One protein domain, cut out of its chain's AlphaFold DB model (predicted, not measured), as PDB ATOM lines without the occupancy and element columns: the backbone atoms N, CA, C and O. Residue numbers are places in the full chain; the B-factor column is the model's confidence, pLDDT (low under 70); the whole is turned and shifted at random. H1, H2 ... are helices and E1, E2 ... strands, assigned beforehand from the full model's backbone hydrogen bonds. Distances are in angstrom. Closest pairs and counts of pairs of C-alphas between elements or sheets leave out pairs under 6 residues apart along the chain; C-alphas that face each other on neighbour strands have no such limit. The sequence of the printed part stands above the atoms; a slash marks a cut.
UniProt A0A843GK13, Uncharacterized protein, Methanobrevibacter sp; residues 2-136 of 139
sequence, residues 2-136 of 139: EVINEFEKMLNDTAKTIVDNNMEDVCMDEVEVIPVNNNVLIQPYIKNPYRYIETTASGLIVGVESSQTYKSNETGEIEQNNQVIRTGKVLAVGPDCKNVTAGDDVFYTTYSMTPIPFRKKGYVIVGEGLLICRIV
ATOM      1  N   GLU A   2     143.054 127.809  92.202       69.69
ATOM      2  CA  GLU A   2     142.549 128.475  93.430       69.69
ATOM      3  C   GLU A   2     143.127 127.932  94.747       69.69
ATOM      4  O   GLU A   2     143.580 128.717  95.569       69.69
ATOM      5  N   VAL A   3     143.215 126.608  94.920       70.81
ATOM      6  CA  VAL A   3     143.754 125.997  96.158       70.81
ATOM      7  C   VAL A   3     145.226 126.362  96.410       70.81
ATOM      8  O   VAL A   3     145.649 126.502  97.553       70.81
ATOM      9  N   ILE A   4     146.013 126.552  95.342       74.12
ATOM     10  CA  ILE A   4     147.421 126.971  95.446       74.12
ATOM     11  C   ILE A   4     147.492 128.434  95.906       74.12
ATOM     12  O   ILE A   4     148.256 128.747  96.814       74.12
ATOM     13  N   ASN A   5     146.629 129.302  95.367       82.56
ATOM     14  CA  ASN A   5     146.558 130.710  95.764       82.56
ATOM     15  C   ASN A   5     146.083 130.893  97.217       82.56
ATOM     16  O   ASN A   5     146.571 131.778  97.917       82.56
ATOM     17  N   GLU A   6     145.148 130.066  97.694       87.62
ATOM     18  CA  GLU A   6     144.714 130.089  99.100       87.62
ATOM     19  C   GLU A   6     145.824 129.641 100.055       87.62
ATOM     20  O   GLU A   6     146.008 130.244 101.114       87.62
ATOM     21  N   PHE A   7     146.605 128.628  99.670       86.12
ATOM     22  CA  PHE A   7     147.742 128.162 100.461       86.12
ATOM     23  C   PHE A   7     148.868 129.205 100.525       86.12
ATOM     24  O   PHE A   7     149.392 129.482 101.604       86.12
ATOM     25  N   GLU A   8     149.199 129.844  99.400       88.38
ATOM     26  CA  GLU A   8     150.169 130.946  99.358       88.38
ATOM     27  C   GLU A   8     149.722 132.135 100.215       88.38
ATOM     28  O   GLU A   8     150.522 132.715 100.951       88.38
ATOM     29  N   LYS A   9     148.430 132.475 100.175       90.62
ATOM     30  CA  LYS A   9     147.861 133.530 101.019       90.62
ATOM     31  C   LYS A   9     147.984 133.188 102.507       90.62
ATOM     32  O   LYS A   9     148.464 134.014 103.275       90.62
ATOM     33  N   MET A  10     147.641 131.959 102.897       89.62
ATOM     34  CA  MET A  10     147.760 131.489 104.281       89.62
ATOM     35  C   MET A  10     149.210 131.528 104.789       89.62
ATOM     36  O   MET A  10     149.456 131.950 105.921       89.62
ATOM     37  N   LEU A  11     150.178 131.124 103.959       90.06
ATOM     38  CA  LEU A  11     151.605 131.204 104.284       90.06
ATOM     39  C   LEU A  11     152.059 132.649 104.509       90.06
ATOM     40  O   LEU A  11     152.738 132.930 105.497       90.06
ATOM     41  N   ASN A  12     151.656 133.565 103.629       89.50
ATOM     42  CA  ASN A  12     152.015 134.979 103.729       89.50
ATOM     43  C   ASN A  12     151.377 135.659 104.949       89.50
ATOM     44  O   ASN A  12     152.059 136.398 105.658       89.50
ATOM     45  N   ASP A  13     150.108 135.366 105.240       91.19
ATOM     46  CA  ASP A  13     149.403 135.897 106.413       91.19
ATOM     47  C   ASP A  13     150.027 135.376 107.722       91.19
ATOM     48  O   ASP A  13     150.212 136.130 108.684       91.19
ATOM     49  N   THR A  14     150.440 134.104 107.742       86.31
ATOM     50  CA  THR A  14     151.151 133.498 108.879       86.31
ATOM     51  C   THR A  14     152.528 134.132 109.071       86.31
ATOM     52  O   THR A  14     152.883 134.509 110.188       86.31
ATOM     53  N   ALA A  15     153.299 134.297 107.992       83.56
ATOM     54  CA  ALA A  15     154.610 134.939 108.037       83.56
ATOM     55  C   ALA A  15     154.507 136.380 108.552       83.56
ATOM     56  O   ALA A  15     155.278 136.773 109.425       83.56
ATOM     57  N   LYS A  16     153.513 137.137 108.075       83.94
ATOM     58  CA  LYS A  16     153.246 138.503 108.528       83.94
ATOM     59  C   LYS A  16     152.890 138.553 110.014       83.94
ATOM     60  O   LYS A  16     153.496 139.317 110.748       83.94
ATOM     61  N   THR A  17     151.998 137.680 110.478       83.25
ATOM     62  CA  THR A  17     151.609 137.605 111.899       83.25
ATOM     63  C   THR A  17     152.799 137.272 112.804       83.25
ATOM     64  O   THR A  17     152.942 137.841 113.882       83.25
ATOM     65  N   ILE A  18     153.682 136.363 112.375       79.38
ATOM     66  CA  ILE A  18     154.916 136.048 113.108       79.38
ATOM     67  C   ILE A  18     155.822 137.276 113.172       79.38
ATOM     68  O   ILE A  18     156.372 137.558 114.232       79.38
ATOM     69  N   VAL A  19     155.988 137.997 112.064       76.00
ATOM     70  CA  VAL A  19     156.795 139.219 112.026       76.00
ATOM     71  C   VAL A  19     156.208 140.270 112.964       76.00
ATOM     72  O   VAL A  19     156.924 140.719 113.851       76.00
ATOM     73  N   ASP A  20     154.915 140.568 112.848       74.50
ATOM     74  CA  ASP A  20     154.229 141.587 113.646       74.50
ATOM     75  C   ASP A  20     154.314 141.269 115.156       74.50
ATOM     76  O   ASP A  20     154.714 142.121 115.946       74.50
ATOM     77  N   ASN A  21     154.079 140.014 115.564       68.69
ATOM     78  CA  ASN A  21     154.159 139.591 116.972       68.69
ATOM     79  C   ASN A  21     155.589 139.557 117.543       68.69
ATOM     80  O   ASN A  21     155.768 139.574 118.757       68.69
ATOM     81  N   ASN A  22     156.617 139.438 116.695       65.06
ATOM     82  CA  ASN A  22     158.025 139.440 117.117       65.06
ATOM     83  C   ASN A  22     158.707 140.805 116.891       65.06
ATOM     84  O   ASN A  22     159.901 140.935 117.177       65.06
ATOM     85  N   MET A  23     157.969 141.790 116.369       57.06
ATOM     86  CA  MET A  23     158.409 143.160 116.097       57.06
ATOM     87  C   MET A  23     157.604 144.215 116.866       57.06
ATOM     88  O   MET A  23     157.782 145.395 116.579       57.06
ATOM     89  N   GLU A  24     156.752 143.860 117.841       58.91
ATOM     90  CA  GLU A  24     156.317 144.867 118.822       58.91
ATOM     91  C   GLU A  24     157.589 145.475 119.431       58.91
ATOM     92  O   GLU A  24     158.361 144.779 120.096       58.91
ATOM     93  N   ASP A  25     157.852 146.736 119.065       56.06
ATOM     94  CA  ASP A  25     159.124 147.453 119.195       56.06
ATOM     95  C   ASP A  25     159.482 147.662 120.672       56.06
ATOM     96  O   ASP A  25     159.406 148.755 121.227       56.06
ATOM     97  N   VAL A  26     159.906 146.596 121.349       62.84
ATOM     98  CA  VAL A  26     160.671 146.734 122.580       62.84
ATOM     99  C   VAL A  26     162.057 147.184 122.146       62.84
ATOM    100  O   VAL A  26     162.874 146.368 121.693       62.84
ATOM    101  N   CYS A  27     162.290 148.495 122.242       63.62
ATOM    102  CA  CYS A  27     163.519 149.160 121.832       63.62
ATOM    103  C   CYS A  27     164.758 148.374 122.289       63.62
ATOM    104  O   CYS A  27     164.855 147.875 123.419       63.62
ATOM    105  N   MET A  28     165.713 148.210 121.368       60.44
ATOM    106  CA  MET A  28     166.912 147.393 121.575       60.44
ATOM    107  C   MET A  28     167.740 147.853 122.779       60.44
ATOM    108  O   MET A  28     168.295 147.014 123.487       60.44
ATOM    109  N   ASP A  29     167.734 149.150 123.052       67.62
ATOM    110  CA  ASP A  29     168.527 149.759 124.115       67.62
ATOM    111  C   ASP A  29     167.754 149.912 125.438       67.62
ATOM    112  O   ASP A  29     168.343 150.275 126.451       67.62
ATOM    113  N   GLU A  30     166.450 149.612 125.463       70.50
ATOM    114  CA  GLU A  30     165.600 149.834 126.644       70.50
ATOM    115  C   GLU A  30     165.488 148.624 127.574       70.50
ATOM    116  O   GLU A  30     164.985 148.756 128.688       70.50
ATOM    117  N   VAL A  31     165.930 147.439 127.138       80.75
ATOM    118  CA  VAL A  31     165.770 146.216 127.934       80.75
ATOM    119  C   VAL A  31     167.047 145.400 128.031       80.75
ATOM    120  O   VAL A  31     167.718 145.092 127.042       80.75
ATOM    121  N   GLU A  32     167.325 144.979 129.257       86.06
ATOM    122  CA  GLU A  32     168.391 144.058 129.617       86.06
ATOM    123  C   GLU A  32     167.809 142.765 130.192       86.06
ATOM    124  O   GLU A  32     166.726 142.741 130.778       86.06
ATOM    125  N   VAL A  33     168.529 141.660 130.006       89.31
ATOM    126  CA  VAL A  33     168.163 140.367 130.584       89.31
ATOM    127  C   VAL A  33     168.970 140.144 131.857       89.31
ATOM    128  O   VAL A  33     170.193 140.006 131.818       89.31
ATOM    129  N   ILE A  34     168.272 140.087 132.988       92.31
ATOM    130  CA  ILE A  34     168.885 139.910 134.306       92.31
ATOM    131  C   ILE A  34     168.525 138.517 134.838       92.31
ATOM    132  O   ILE A  34     167.341 138.188 134.942       92.31
ATOM    133  N   PRO A  35     169.512 137.666 135.164       95.94
ATOM    134  CA  PRO A  35     169.251 136.381 135.797       95.94
ATOM    135  C   PRO A  35     168.774 136.556 137.249       95.94
ATOM    136  O   PRO A  35     169.177 137.477 137.951       95.94
ATOM    137  N   VAL A  36     167.932 135.632 137.712       96.62
ATOM    138  CA  VAL A  36     167.380 135.602 139.081       96.62
ATOM    139  C   VAL A  36     167.948 134.433 139.890       96.62
ATOM    140  O   VAL A  36     168.463 133.475 139.309       96.62
ATOM    141  N   ASN A  37     167.798 134.461 141.215       96.69
ATOM    142  CA  ASN A  37     168.324 133.451 142.144       96.69
ATOM    143  C   ASN A  37     169.852 133.302 142.015       96.69
ATOM    144  O   ASN A  37     170.577 134.286 141.880       96.69
ATOM    145  N   ASN A  38     170.346 132.065 141.999       96.88
ATOM    146  CA  ASN A  38     171.744 131.720 141.766       96.88
ATOM    147  C   ASN A  38     172.050 131.438 140.282       96.88
ATOM    148  O   ASN A  38     172.960 130.661 139.985       96.88
ATOM    149  N   ASN A  39     171.278 131.998 139.347       97.50
ATOM    150  CA  ASN A  39     171.522 131.808 137.920       97.50
ATOM    151  C   ASN A  39     172.593 132.761 137.390       97.50
ATOM    152  O   ASN A  39     172.716 133.907 137.811       97.50
ATOM    153  N   VAL A  40     173.323 132.291 136.389       98.00
ATOM    154  CA  VAL A  40     174.403 133.011 135.722       98.00
ATOM    155  C   VAL A  40     174.079 133.062 134.237       98.00
ATOM    156  O   VAL A  40     173.906 132.020 133.600       98.00
ATOM    157  N   LEU A  41     173.979 134.273 133.689       97.69
ATOM    158  CA  LEU A  41     173.771 134.492 132.263       97.69
ATOM    159  C   LEU A  41     175.127 134.490 131.557       97.69
ATOM    160  O   LEU A  41     175.992 135.320 131.842       97.69
ATOM    161  N   ILE A  42     175.303 133.570 130.616       97.56
ATOM    162  CA  ILE A  42     176.564 133.339 129.916       97.56
ATOM    163  C   ILE A  42     176.355 133.522 128.416       97.56
ATOM    164  O   ILE A  42     175.388 133.028 127.835       97.56
ATOM    165  N   GLN A  43     177.310 134.186 127.772       96.12
ATOM    166  CA  GLN A  43     177.504 134.127 126.332       96.12
ATOM    167  C   GLN A  43     178.545 133.044 126.009       96.12
ATOM    168  O   GLN A  43     179.730 133.236 126.303       96.12
ATOM    169  N   PRO A  44     178.144 131.901 125.423       94.69
ATOM    170  CA  PRO A  44     179.081 130.844 125.065       94.69
ATOM    171  C   PRO A  44     180.077 131.326 124.009       94.69
ATOM    172  O   PRO A  44     179.701 131.994 123.042       94.69
ATOM    173  N   TYR A  45     181.339 130.928 124.138       92.19
ATOM    174  CA  TYR A  45     182.303 131.109 123.062       92.19
ATOM    175  C   TYR A  45     182.079 130.061 121.967       92.19
ATOM    176  O   TYR A  45     181.964 128.867 122.246       92.19
ATOM    177  N   ILE A  46     182.074 130.493 120.700       85.31
ATOM    178  CA  ILE A  46     181.991 129.580 119.542       85.31
ATOM    179  C   ILE A  46     183.199 128.633 119.522       85.31
ATOM    180  O   ILE A  46     183.070 127.443 119.237       85.31
ATOM    181  N   LYS A  47     184.381 129.165 119.844       81.81
ATOM    182  CA  LYS A  47     185.630 128.418 120.010       81.81
ATOM    183  C   LYS A  47     186.221 128.778 121.363       81.81
ATOM    184  O   LYS A  47     186.327 129.961 121.662       81.81
ATOM    185  N   ASN A  48     186.610 127.781 122.156       85.94
ATOM    186  CA  ASN A  48     187.245 128.011 123.453       85.94
ATOM    187  C   ASN A  48     188.588 128.753 123.260       85.94
ATOM    188  O   ASN A  48     189.520 128.145 122.726       85.94
ATOM    189  N   PRO A  49     188.712 130.022 123.697       86.44
ATOM    190  CA  PRO A  49     189.920 130.817 123.473       86.44
ATOM    191  C   PRO A  49     191.085 130.415 124.391       86.44
ATOM    192  O   PRO A  49     192.211 130.845 124.168       86.44
ATOM    193  N   TYR A  50     190.837 129.584 125.407       86.19
ATOM    194  CA  TYR A  50     191.850 129.088 126.346       86.19
ATOM    195  C   TYR A  50     192.385 127.710 125.968       86.19
ATOM    196  O   TYR A  50     193.182 127.130 126.705       86.19
ATOM    197  N   ARG A  51     191.940 127.156 124.836       77.94
ATOM    198  CA  ARG A  51     192.515 125.927 124.299       77.94
ATOM    199  C   ARG A  51     193.852 126.259 123.641       77.94
ATOM    200  O   ARG A  51     193.914 127.088 122.739       77.94
ATOM    201  N   TYR A  52     194.903 125.585 124.086       70.81
ATOM    202  CA  TYR A  52     196.213 125.661 123.458       70.81
ATOM    203  C   TYR A  52     196.233 124.796 122.192       70.81
ATOM    204  O   TYR A  52     195.771 123.655 122.211       70.81
ATOM    205  N   ILE A  53     196.714 125.367 121.090       70.75
ATOM    206  CA  ILE A  53     196.854 124.696 119.797       70.75
ATOM    207  C   ILE A  53     198.344 124.707 119.466       70.75
ATOM    208  O   ILE A  53     198.946 125.778 119.400       70.75
ATOM    209  N   GLU A  54     198.931 123.532 119.258       68.38
ATOM    210  CA  GLU A  54     200.326 123.398 118.848       68.38
ATOM    211  C   GLU A  54     200.427 123.223 117.339       68.38
ATOM    212  O   GLU A  54     199.545 122.655 116.697       68.38
ATOM    213  N   THR A  55     201.521 123.700 116.752       71.31
ATOM    214  CA  THR A  55     201.892 123.363 115.375       71.31
ATOM    215  C   THR A  55     203.280 122.744 115.400       71.31
ATOM    216  O   THR A  55     204.211 123.329 115.953       71.31
ATOM    217  N   THR A  56     203.428 121.547 114.838       76.25
ATOM    218  CA  THR A  56     204.734 120.898 114.704       76.25
ATOM    219  C   THR A  56     205.613 121.671 113.720       76.25
ATOM    220  O   THR A  56     205.126 122.441 112.891       76.25
ATOM    221  N   ALA A  57     206.921 121.404 113.736       74.31
ATOM    222  CA  ALA A  57     207.868 121.987 112.780       74.31
ATOM    223  C   ALA A  57     207.520 121.701 111.301       74.31
ATOM    224  O   ALA A  57     207.936 122.447 110.421       74.31
ATOM    225  N   SER A  58     206.745 120.645 111.020       79.88
ATOM    226  CA  SER A  58     206.253 120.305 109.679       79.88
ATOM    227  C   SER A  58     204.946 121.013 109.294       79.88
ATOM    228  O   SER A  58     204.434 120.780 108.202       79.88
ATOM    229  N   GLY A  59     204.394 121.859 110.170       74.31
ATOM    230  CA  GLY A  59     203.124 122.552 109.949       74.31
ATOM    231  C   GLY A  59     201.883 121.749 110.355       74.31
ATOM    232  O   GLY A  59     200.768 122.175 110.056       74.31
ATOM    233  N   LEU A  60     202.035 120.601 111.027       74.50
ATOM    234  CA  LEU A  60     200.895 119.811 111.498       74.50
ATOM    235  C   LEU A  60     200.303 120.449 112.754       74.50
ATOM    236  O   LEU A  60     201.006 120.640 113.740       74.50
ATOM    237  N   ILE A  61     199.004 120.732 112.740       69.00
ATOM    238  CA  ILE A  61     198.299 121.256 113.911       69.00
ATOM    239  C   ILE A  61     197.953 120.089 114.850       69.00
ATOM    240  O   ILE A  61     197.252 119.157 114.456       69.00
ATOM    241  N   VAL A  62     198.435 120.143 116.092       63.25
ATOM    242  CA  VAL A  62     198.259 119.134 117.152       63.25
ATOM    243  C   VAL A  62     197.584 119.803 118.361       63.25
ATOM    244  O   VAL A  62     197.634 121.021 118.519       63.25
ATOM    245  N   GLY A  63     196.862 119.047 119.193       56.47
ATOM    246  CA  GLY A  63     196.068 119.620 120.297       56.47
ATOM    247  C   GLY A  63     194.675 120.110 119.875       56.47
ATOM    248  O   GLY A  63     193.899 120.610 120.692       56.47
ATOM    249  N   VAL A  64     194.290 119.870 118.619       59.97
ATOM    250  CA  VAL A  64     192.885 119.870 118.179       59.97
ATOM    251  C   VAL A  64     192.220 118.561 118.616       59.97
ATOM    252  O   VAL A  64     191.594 117.880 117.809       59.97
ATOM    253  N   GLU A  65     192.399 118.141 119.872       53.78
ATOM    254  CA  GLU A  65     191.715 116.942 120.344       53.78
ATOM    255  C   GLU A  65     190.203 117.151 120.220       53.78
ATOM    256  O   GLU A  65     189.592 118.042 120.829       53.78
ATOM    257  N   SER A  66     189.647 116.321 119.337       48.59
ATOM    258  CA  SER A  66     188.310 116.324 118.766       48.59
ATOM    259  C   SER A  66     187.959 117.613 118.009       48.59
ATOM    260  O   SER A  66     187.578 118.641 118.579       48.59
ATOM    261  N   SER A  67     187.932 117.509 116.676       48.56
ATOM    262  CA  SER A  67     186.792 118.037 115.924       48.56
ATOM    263  C   SER A  67     185.553 117.858 116.793       48.56
ATOM    264  O   SER A  67     185.398 116.816 117.427       48.56
ATOM    265  N   GLN A  68     184.647 118.829 116.832       55.38
ATOM    266  CA  GLN A  68     183.349 118.662 117.495       55.38
ATOM    267  C   GLN A  68     182.551 117.482 116.933       55.38
ATOM    268  O   GLN A  68     181.375 117.403 117.210       55.38
ATOM    269  N   THR A  69     183.153 116.603 116.136       58.56
ATOM    270  CA  THR A  69     182.596 115.442 115.510       58.56
ATOM    271  C   THR A  69     183.517 114.221 115.614       58.56
ATOM    272  O   THR A  69     184.730 114.348 115.424       58.56
ATOM    273  N   TYR A  70     182.952 113.042 115.853       64.94
ATOM    274  CA  TYR A  70     183.604 111.732 115.768       64.94
ATOM    275  C   TYR A  70     182.850 110.853 114.765       64.94
ATOM    276  O   TYR A  70     181.674 111.082 114.506       64.94
ATOM    277  N   LYS A  71     183.510 109.851 114.173       66.31
ATOM    278  CA  LYS A  71     182.804 108.859 113.354       66.31
ATOM    279  C   LYS A  71     182.168 107.829 114.281       66.31
ATOM    280  O   LYS A  71     182.882 107.170 115.034       66.31
ATOM    281  N   SER A  72     180.851 107.720 114.248       68.50
ATOM    282  CA  SER A  72     180.097 106.779 115.062       68.50
ATOM    283  C   SER A  72     180.343 105.348 114.609       68.50
ATOM    284  O   SER A  72     180.266 105.040 113.418       68.50
ATOM    285  N   ASN A  73     180.624 104.466 115.567       75.56
ATOM    286  CA  ASN A  73     180.759 103.035 115.299       75.56
ATOM    287  C   ASN A  73     179.399 102.341 115.135       75.56
ATOM    288  O   ASN A  73     179.360 101.220 114.638       75.56
ATOM    289  N   GLU A  74     178.304 102.990 115.542       73.12
ATOM    290  CA  GLU A  74     176.946 102.451 115.424       73.12
ATOM    291  C   GLU A  74     176.260 102.914 114.137       73.12
ATOM    292  O   GLU A  74     175.683 102.101 113.421       73.12
ATOM    293  N   THR A  75     176.346 104.210 113.815       76.31
ATOM    294  CA  THR A  75     175.655 104.795 112.651       76.31
ATOM    295  C   THR A  75     176.556 104.918 111.422       76.31
ATOM    296  O   THR A  75     176.069 105.038 110.300       76.31
ATOM    297  N   GLY A  76     177.880 104.878 111.604       77.81
ATOM    298  CA  GLY A  76     178.857 105.109 110.538       77.81
ATOM    299  C   GLY A  76     178.993 106.576 110.110       77.81
ATOM    300  O   GLY A  76     179.882 106.879 109.306       77.81
ATOM    301  N   GLU A  77     178.169 107.481 110.650       79.25
ATOM    302  CA  GLU A  77     178.166 108.910 110.330       79.25
ATOM    303  C   GLU A  77     179.121 109.724 111.213       79.25
ATOM    304  O   GLU A  77     179.634 109.260 112.230       79.25
ATOM    305  N   ILE A  78     179.391 110.959 110.788       71.19
ATOM    306  CA  ILE A  78     180.178 111.934 111.544       71.19
ATOM    307  C   ILE A  78     179.225 112.639 112.525       71.19
ATOM    308  O   ILE A  78     178.508 113.563 112.152       71.19
ATOM    309  N   GLU A  79     179.208 112.193 113.778       62.31
ATOM    310  CA  GLU A  79     178.338 112.699 114.847       62.31
ATOM    311  C   GLU A  79     179.020 113.797 115.645       62.31
ATOM    312  O   GLU A  79     180.220 113.703 115.883       62.31
ATOM    313  N   GLN A  80     178.272 114.803 116.115       59.41
ATOM    314  CA  GLN A  80     178.846 115.825 116.983       59.41
ATOM    315  C   GLN A  80     179.154 115.285 118.390       59.41
ATOM    316  O   GLN A  80     178.291 114.737 119.068       59.41
ATOM    317  N   ASN A  81     180.384 115.489 118.864       63.38
ATOM    318  CA  ASN A  81     180.758 115.252 120.248       63.38
ATOM    319  C   ASN A  81     180.062 116.297 121.130       63.38
ATOM    320  O   ASN A  81     180.443 117.473 121.124       63.38
ATOM    321  N   ASN A  82     179.048 115.869 121.884       59.53
ATOM    322  CA  ASN A  82     178.391 116.691 122.891       59.53
ATOM    323  C   ASN A  82     179.400 117.047 123.986       59.53
ATOM    324  O   ASN A  82     179.570 116.324 124.967       59.53
ATOM    325  N   GLN A  83     180.087 118.179 123.816       67.25
ATOM    326  CA  GLN A  83     181.011 118.683 124.820       67.25
ATOM    327  C   GLN A  83     180.240 118.960 126.114       67.25
ATOM    328  O   GLN A  83     179.464 119.912 126.214       67.25
ATOM    329  N   VAL A  84     180.475 118.105 127.109       81.44
ATOM    330  CA  VAL A  84     179.891 118.199 128.454       81.44
ATOM    331  C   VAL A  84     180.313 119.494 129.152       81.44
ATOM    332  O   VAL A  84     179.582 120.017 129.989       81.44
ATOM    333  N   ILE A  85     181.480 120.032 128.785       88.12
ATOM    334  CA  ILE A  85     182.054 121.258 129.334       88.12
ATOM    335  C   ILE A  85     182.175 122.295 128.221       88.12
ATOM    336  O   ILE A  85     182.757 122.020 127.171       88.12
ATOM    337  N   ARG A  86     181.676 123.506 128.469       91.06
ATOM    338  CA  ARG A  86     181.806 124.656 127.567       91.06
ATOM    339  C   ARG A  86     182.447 125.837 128.280       91.06
ATOM    340  O   ARG A  86     182.557 125.864 129.504       91.06
ATOM    341  N   THR A  87     182.881 126.806 127.484       93.50
ATOM    342  CA  THR A  87     183.473 128.058 127.959       93.50
ATOM    343  C   THR A  87     182.631 129.225 127.481       93.50
ATOM    344  O   THR A  87     182.157 129.223 126.343       93.50
ATOM    345  N   GLY A  88     182.475 130.245 128.314       95.56
ATOM    346  CA  GLY A  88     181.768 131.459 127.933       95.56
ATOM    347  C   GLY A  88     182.131 132.647 128.807       95.56
ATOM    348  O   GLY A  88     182.827 132.504 129.812       95.56
ATOM    349  N   LYS A  89     181.635 133.812 128.397       96.94
ATOM    350  CA  LYS A  89     181.725 135.061 129.147       96.94
ATOM    351  C   LYS A  89     180.462 135.261 129.972       96.94
ATOM    352  O   LYS A  89     179.361 135.160 129.435       96.94
ATOM    353  N   VAL A  90     180.617 135.584 131.247       97.44
ATOM    354  CA  VAL A  90     179.504 135.949 132.124       97.44
ATOM    355  C   VAL A  90     179.047 137.361 131.778       97.44
ATOM    356  O   VAL A  90     179.832 138.305 131.841       97.44
ATOM    357  N   LEU A  91     177.777 137.502 131.406       96.12
ATOM    358  CA  LEU A  91     177.168 138.796 131.097       96.12
ATOM    359  C   LEU A  91     176.537 139.427 132.336       96.12
ATOM    360  O   LEU A  91     176.699 140.619 132.567       96.12
ATOM    361  N   ALA A  92     175.843 138.617 133.134       96.50
ATOM    362  CA  ALA A  92     175.168 139.040 134.352       96.50
ATOM    363  C   ALA A  92     175.052 137.863 135.330       96.50
ATOM    364  O   ALA A  92     175.093 136.696 134.926       96.50
ATOM    365  N   VAL A  93     174.901 138.174 136.616       97.81
ATOM    366  CA  VAL A  93     174.791 137.197 137.706       97.81
ATOM    367  C   VAL A  93     173.555 137.497 138.537       97.81
ATOM    368  O   VAL A  93     173.190 138.661 138.702       97.81
ATOM    369  N   GLY A  94     172.888 136.449 139.007       97.38
ATOM    370  CA  GLY A  94     171.736 136.587 139.879       97.38
ATOM    371  C   GLY A  94     172.143 137.060 141.275       97.38
ATOM    372  O   GLY A  94     173.315 136.959 141.652       97.38
ATOM    373  N   PRO A  95     171.187 137.579 142.060       96.94
ATOM    374  CA  PRO A  95     171.463 138.190 143.360       96.94
ATOM    375  C   PRO A  95     172.072 137.224 144.389       96.94
ATOM    376  O   PRO A  95     172.743 137.680 145.311       96.94
ATOM    377  N   ASP A  96     171.879 135.910 144.230       97.25
ATOM    378  CA  ASP A  96     172.369 134.906 145.183       97.25
ATOM    379  C   ASP A  96     173.726 134.294 144.792       97.25
ATOM    380  O   ASP A  96     174.242 133.432 145.512       97.25
ATOM    381  N   CYS A  97     174.311 134.711 143.662       97.12
ATOM    382  CA  CYS A  97     175.631 134.258 143.227       97.12
ATOM    383  C   CYS A  97     176.742 134.846 144.114       97.12
ATOM    384  O   CYS A  97     176.742 136.037 144.426       97.12
ATOM    385  N   LYS A  98     177.722 134.023 144.501       96.44
ATOM    386  CA  LYS A  98     178.791 134.406 145.451       96.44
ATOM    387  C   LYS A  98     180.203 134.335 144.876       96.44
ATOM    388  O   LYS A  98     181.107 134.993 145.384       96.44
ATOM    389  N   ASN A  99     180.415 133.504 143.865       95.25
ATOM    390  CA  ASN A  99     181.730 133.074 143.392       95.25
ATOM    391  C   ASN A  99     182.079 133.607 142.000       95.25
ATOM    392  O   ASN A  99     183.193 133.380 141.523       95.25
ATOM    393  N   VAL A 100     181.141 134.288 141.344       96.25
ATOM    394  CA  VAL A 100     181.261 134.757 139.964       96.25
ATOM    395  C   VAL A 100     180.716 136.173 139.823       96.25
ATOM    396  O   VAL A 100     179.772 136.560 140.509       96.25
ATOM    397  N   THR A 101     181.314 136.947 138.922       95.56
ATOM    398  CA  THR A 101     180.914 138.325 138.624       95.56
ATOM    399  C   THR A 101     180.755 138.550 137.124       95.56
ATOM    400  O   THR A 101     181.300 137.807 136.304       95.56
ATOM    401  N   ALA A 102     179.990 139.577 136.745       95.88
ATOM    402  CA  ALA A 102     179.875 139.981 135.347       95.88
ATOM    403  C   ALA A 102     181.257 140.320 134.764       95.88
ATOM    404  O   ALA A 102     182.055 141.024 135.383       95.88
ATOM    405  N   GLY A 103     181.538 139.811 133.565       95.44
ATOM    406  CA  GLY A 103     182.819 139.962 132.878       95.44
ATOM    407  C   GLY A 103     183.795 138.796 133.062       95.44
ATOM    408  O   GLY A 103     184.696 138.663 132.227       95.44
ATOM    409  N   ASP A 104     183.605 137.939 134.074       96.56
ATOM    410  CA  ASP A 104     184.408 136.723 134.246       96.56
ATOM    411  C   ASP A 104     184.253 135.788 133.036       96.56
ATOM    412  O   ASP A 104     183.183 135.664 132.435       96.56
ATOM    413  N   ASP A 105     185.330 135.086 132.695       97.06
ATOM    414  CA  ASP A 105     185.283 133.964 131.764       97.06
ATOM    415  C   ASP A 105     185.233 132.662 132.564       97.06
ATOM    416  O   ASP A 105     185.987 132.488 133.523       97.06
ATOM    417  N   VAL A 106     184.328 131.754 132.209       96.94
ATOM    418  CA  VAL A 106     184.024 130.564 133.018       96.94
ATOM    419  C   VAL A 106     183.994 129.295 132.181       96.94
ATOM    420  O   VAL A 106     183.598 129.309 131.013       96.94
ATOM    421  N   PHE A 107     184.370 128.184 132.811       95.81
ATOM    422  CA  PHE A 107     184.029 126.843 132.350       95.81
ATOM    423  C   PHE A 107     182.791 126.351 133.094       95.81
ATOM    424  O   PHE A 107     182.706 126.489 134.314       95.81
ATOM    425  N   TYR A 108     181.848 125.757 132.374       95.19
ATOM    426  CA  TYR A 108     180.585 125.287 132.935       95.19
ATOM    427  C   TYR A 108     180.120 123.999 132.256       95.19
ATOM    428  O   TYR A 108     180.490 123.715 131.113       95.19
ATOM    429  N   THR A 109     179.317 123.213 132.971       93.19
ATOM    430  CA  THR A 109     178.725 121.980 132.431       93.19
ATOM    431  C   THR A 109     177.433 122.254 131.656       93.19
ATOM    432  O   THR A 109     176.703 123.195 131.964       93.19
ATOM    433  N   THR A 110     177.126 121.437 130.647       89.44
ATOM    434  CA  THR A 110     175.949 121.631 129.776       89.44
ATOM    435  C   THR A 110     174.685 120.896 130.233       89.44
ATOM    436  O   THR A 110     173.631 121.115 129.643       89.44
ATOM    437  N   TYR A 111     174.758 120.070 131.284       84.19
ATOM    438  CA  TYR A 111     173.688 119.143 131.688       84.19
ATOM    439  C   TYR A 111     172.316 119.787 131.930       84.19
ATOM    440  O   TYR A 111     171.300 119.212 131.557       84.19
ATOM    441  N   SER A 112     172.274 120.971 132.540       86.94
ATOM    442  CA  SER A 112     171.033 121.722 132.798       86.94
ATOM    443  C   SER A 112     171.132 123.171 132.317       86.94
ATOM    444  O   SER A 112     170.553 124.095 132.887       86.94
ATOM    445  N   MET A 113     171.880 123.367 131.231       92.00
ATOM    446  CA  MET A 113     171.978 124.648 130.546       92.00
ATOM    447  C   MET A 113     170.665 124.968 129.831       92.00
ATOM    448  O   MET A 113     170.219 124.209 128.972       92.00
ATOM    449  N   THR A 114     170.081 126.126 130.133       94.50
ATOM    450  CA  THR A 114     168.852 126.589 129.478       94.50
ATOM    451  C   THR A 114     169.181 127.688 128.467       94.50
ATOM    452  O   THR A 114     169.706 128.731 128.864       94.50
ATOM    453  N   PRO A 115     168.911 127.497 127.162       93.94
ATOM    454  CA  PRO A 115     169.086 128.555 126.176       93.94
ATOM    455  C   PRO A 115     168.054 129.665 126.398       93.94
ATOM    456  O   PRO A 115     166.868 129.396 126.573       93.94
ATOM    457  N   ILE A 116     168.505 130.917 126.357       93.62
ATOM    458  CA  ILE A 116     167.643 132.091 126.486       93.62
ATOM    459  C   ILE A 116     167.429 132.680 125.087       93.62
ATOM    460  O   ILE A 116     168.381 133.211 124.502       93.62
ATOM    461  N   PRO A 117     166.203 132.614 124.526       88.25
ATOM    462  CA  PRO A 117     165.891 133.111 123.186       88.25
ATOM    463  C   PRO A 117     165.790 134.647 123.150       88.25
ATOM    464  O   PRO A 117     164.851 135.221 122.610       88.25
ATOM    465  N   PHE A 118     166.782 135.339 123.710       86.50
ATOM    466  CA  PHE A 118     166.847 136.792 123.729       86.50
ATOM    467  C   PHE A 118     167.560 137.296 122.471       86.50
ATOM    468  O   PHE A 118     168.783 137.184 122.331       86.50
ATOM    469  N   ARG A 119     166.773 137.817 121.520       78.31
ATOM    470  CA  ARG A 119     167.250 138.562 120.336       78.31
ATOM    471  C   ARG A 119     168.322 137.826 119.512       78.31
ATOM    472  O   ARG A 119     169.251 138.439 118.991       78.31
ATOM    473  N   LYS A 120     168.215 136.491 119.421       77.75
ATOM    474  CA  LYS A 120     169.152 135.592 118.708       77.75
ATOM    475  C   LYS A 120     170.623 135.725 119.138       77.75
ATOM    476  O   LYS A 120     171.520 135.353 118.388       77.75
ATOM    477  N   LYS A 121     170.894 136.222 120.348       83.75
ATOM    478  CA  LYS A 121     172.268 136.389 120.847       83.75
ATOM    479  C   LYS A 121     172.921 135.079 121.302       83.75
ATOM    480  O   LYS A 121     174.131 135.050 121.516       83.75
ATOM    481  N   GLY A 122     172.136 134.006 121.430       88.69
ATOM    482  CA  GLY A 122     172.625 132.681 121.819       88.69
ATOM    483  C   GLY A 122     173.040 132.593 123.287       88.69
ATOM    484  O   GLY A 122     173.945 131.831 123.619       88.69
ATOM    485  N   TYR A 123     172.423 133.397 124.156       95.06
ATOM    486  CA  TYR A 123     172.697 133.370 125.588       95.06
ATOM    487  C   TYR A 123     172.181 132.093 126.229       95.06
ATOM    488  O   TYR A 123     171.227 131.473 125.758       95.06
ATOM    489  N   VAL A 124     172.812 131.722 127.333       96.38
ATOM    490  CA  VAL A 124     172.419 130.567 128.128       96.38
ATOM    491  C   VAL A 124     172.405 130.936 129.602       96.38
ATOM    492  O   VAL A 124     173.181 131.780 130.042       96.38
ATOM    493  N   ILE A 125     171.529 130.288 130.357       96.75
ATOM    494  CA  ILE A 125     171.510 130.337 131.813       96.75
ATOM    495  C   ILE A 125     171.951 128.990 132.371       96.75
ATOM    496  O   ILE A 125     171.537 127.929 131.894       96.75
ATOM    497  N   VAL A 126     172.780 129.063 133.406       97.00
ATOM    498  CA  VAL A 126     173.169 127.938 134.257       97.00
ATOM    499  C   VAL A 126     173.084 128.361 135.719       97.00
ATOM    500  O   VAL A 126     173.296 129.530 136.035       97.00
ATOM    501  N   GLY A 127     172.812 127.422 136.622       97.25
ATOM    502  CA  GLY A 127     172.986 127.672 138.053       97.25
ATOM    503  C   GLY A 127     174.469 127.798 138.410       97.25
ATOM    504  O   GLY A 127     175.306 127.114 137.820       97.25
ATOM    505  N   GLU A 128     174.805 128.622 139.405       96.50
ATOM    506  CA  GLU A 128     176.192 128.854 139.840       96.50
ATOM    507  C   GLU A 128     176.927 127.549 140.199       96.50
ATOM    508  O   GLU A 128     178.113 127.411 139.915       96.50
ATOM    509  N   GLY A 129     176.219 126.547 140.733       95.25
ATOM    510  CA  GLY A 129     176.787 125.230 141.053       95.25
ATOM    511  C   GLY A 129     177.246 124.403 139.843       95.25
ATOM    512  O   GLY A 129     177.922 123.395 140.023       95.25
ATOM    513  N   LEU A 130     176.891 124.804 138.618       94.88
ATOM    514  CA  LEU A 130     177.348 124.170 137.374       94.88
ATOM    515  C   LEU A 130     178.594 124.838 136.791       94.88
ATOM    516  O   LEU A 130     179.142 124.340 135.800       94.88
ATOM    517  N   LEU A 131     179.025 125.962 137.372       96.44
ATOM    518  CA  LEU A 131     180.315 126.558 137.066       96.44
ATOM    519  C   LEU A 131     181.413 125.688 137.676       96.44
ATOM    520  O   LEU A 131     181.399 125.376 138.863       96.44
ATOM    521  N   ILE A 132     182.381 125.307 136.851       95.75
ATOM    522  CA  ILE A 132     183.519 124.477 137.258       95.75
ATOM    523  C   ILE A 132     184.627 125.375 137.803       95.75
ATOM    524  O   ILE A 132     185.197 125.117 138.861       95.75
ATOM    525  N   CYS A 133     184.947 126.438 137.064       94.75
ATOM    526  CA  CYS A 133     185.931 127.432 137.467       94.75
ATOM    527  C   CYS A 133     185.754 128.743 136.694       94.75
ATOM    528  O   CYS A 133     185.186 128.773 135.598       94.75
ATOM    529  N   ARG A 134     186.297 129.821 137.269       95.44
ATOM    530  CA  ARG A 134     186.475 131.121 136.615       95.44
ATOM    531  C   ARG A 134     187.936 131.338 136.247       95.44
ATOM    532  O   ARG A 134     188.842 130.887 136.951       95.44
ATOM    533  N   ILE A 135     188.160 132.054 135.160       93.44
ATOM    534  CA  ILE A 135     189.477 132.328 134.609       93.44
ATOM    535  C   ILE A 135     189.903 133.713 135.071       93.44
ATOM    536  O   ILE A 135     189.287 134.722 134.739       93.44
ATOM    537  N   VAL A 136     190.986 133.752 135.841       89.12
ATOM    538  CA  VAL A 136     191.553 134.985 136.387       89.12
ATOM    539  C   VAL A 136     192.874 135.303 135.702       89.12
ATOM    540  O   VAL A 136     193.696 134.415 135.464       89.12
TER     541      VAL A 136
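What this domain is: This is residues 2 to 136 of the 139 residues of an uncharacterized protein of Methanobrevibacter sp (UniProt A0A843GK13). A small, strongly twisted sheet of six strands, rolled partway round but not closed, makes the core, and the long helix H1 sticks out far from it at the end of a long link. Another loose part, made of the long loop of residues 45 to 68 and the small hairpin E2 and E3, reaches away from the sheet. The printed part has 135 residues with one named helix and eight named strands, in the order H1 E1 E2 E3 E4 E5 E6 E7 E8; the large sheet runs E6 E7 E1 E4 E5 E8, antiparallel throughout. The class is mixed, helices and strands, with 60 residues, under half, in named elements. The whole is only just loose, close to extended, with a radius of gyration of the C-alphas of 21.1 A and spans of 67 by 47 by 30 A.

How they stand to each other: H1, residues 2 to 22, is not on the large sheet; residues 2 to 21 stand free, and every O i to N i+4 pair in H1 is within hydrogen-bond range. E1, residues 39 to 44, is an inner strand between E4, residues 85 to 93, and E7, residues 123 to 127. N 41 and O 92 are 2.9 A apart across E1 and E4, and N 42 and O 124 are 2.8 A apart across E7 and E1. E2, residues 69 to 71, and E3, residues 78 to 80, form an antiparallel hairpin, with N 70 and O 79 at 2.8 A; E2 and E4 are apart. E4 bends by 74 degrees at residue 90 and forms a hairpin with E5, residues 105 to 109, where N 86 and O 108 are 2.9 A apart. E6, residues 114 to 116, is an edge strand in a hairpin with E7, with N 116 and O 123 at 2.8 A. E8, residues 131 to 135, is the other edge strand, antiparallel to E5 at 160 degrees, with N 132 and O 107 at 2.8 A. E6 and E8 are apart.

Where its parts are: H1 begins at C-alpha 2, (142.549, 128.475, 93.430), and is 30.3 A long. E1 begins at C-alpha 39, (171.522, 131.808, 137.920), and is 14.9 A long. E2 and E3 have three residues each. E4 is 19.4 A long, E5 and E7 13.7 A each, and E6 has three residues. E8 is 11.1 A long and ends at C-alpha 135, (189.477, 132.328, 134.609).

The domain as a whole: The C-alphas of Glu 2 and Ala 57, the two farthest apart, are 68.4 A from each other. Without residues 2 to 21 the body spans 52 by 36 by 27 A. The printed part has no cut; the links H1 to E1, E1 to E2 and E4 to E5 are long. The mean pLDDT of the printed part is 83.0, and residue 2, residues 21 to 29, residue 54, residues 61 to 72 and residues 79 to 83 are under 70.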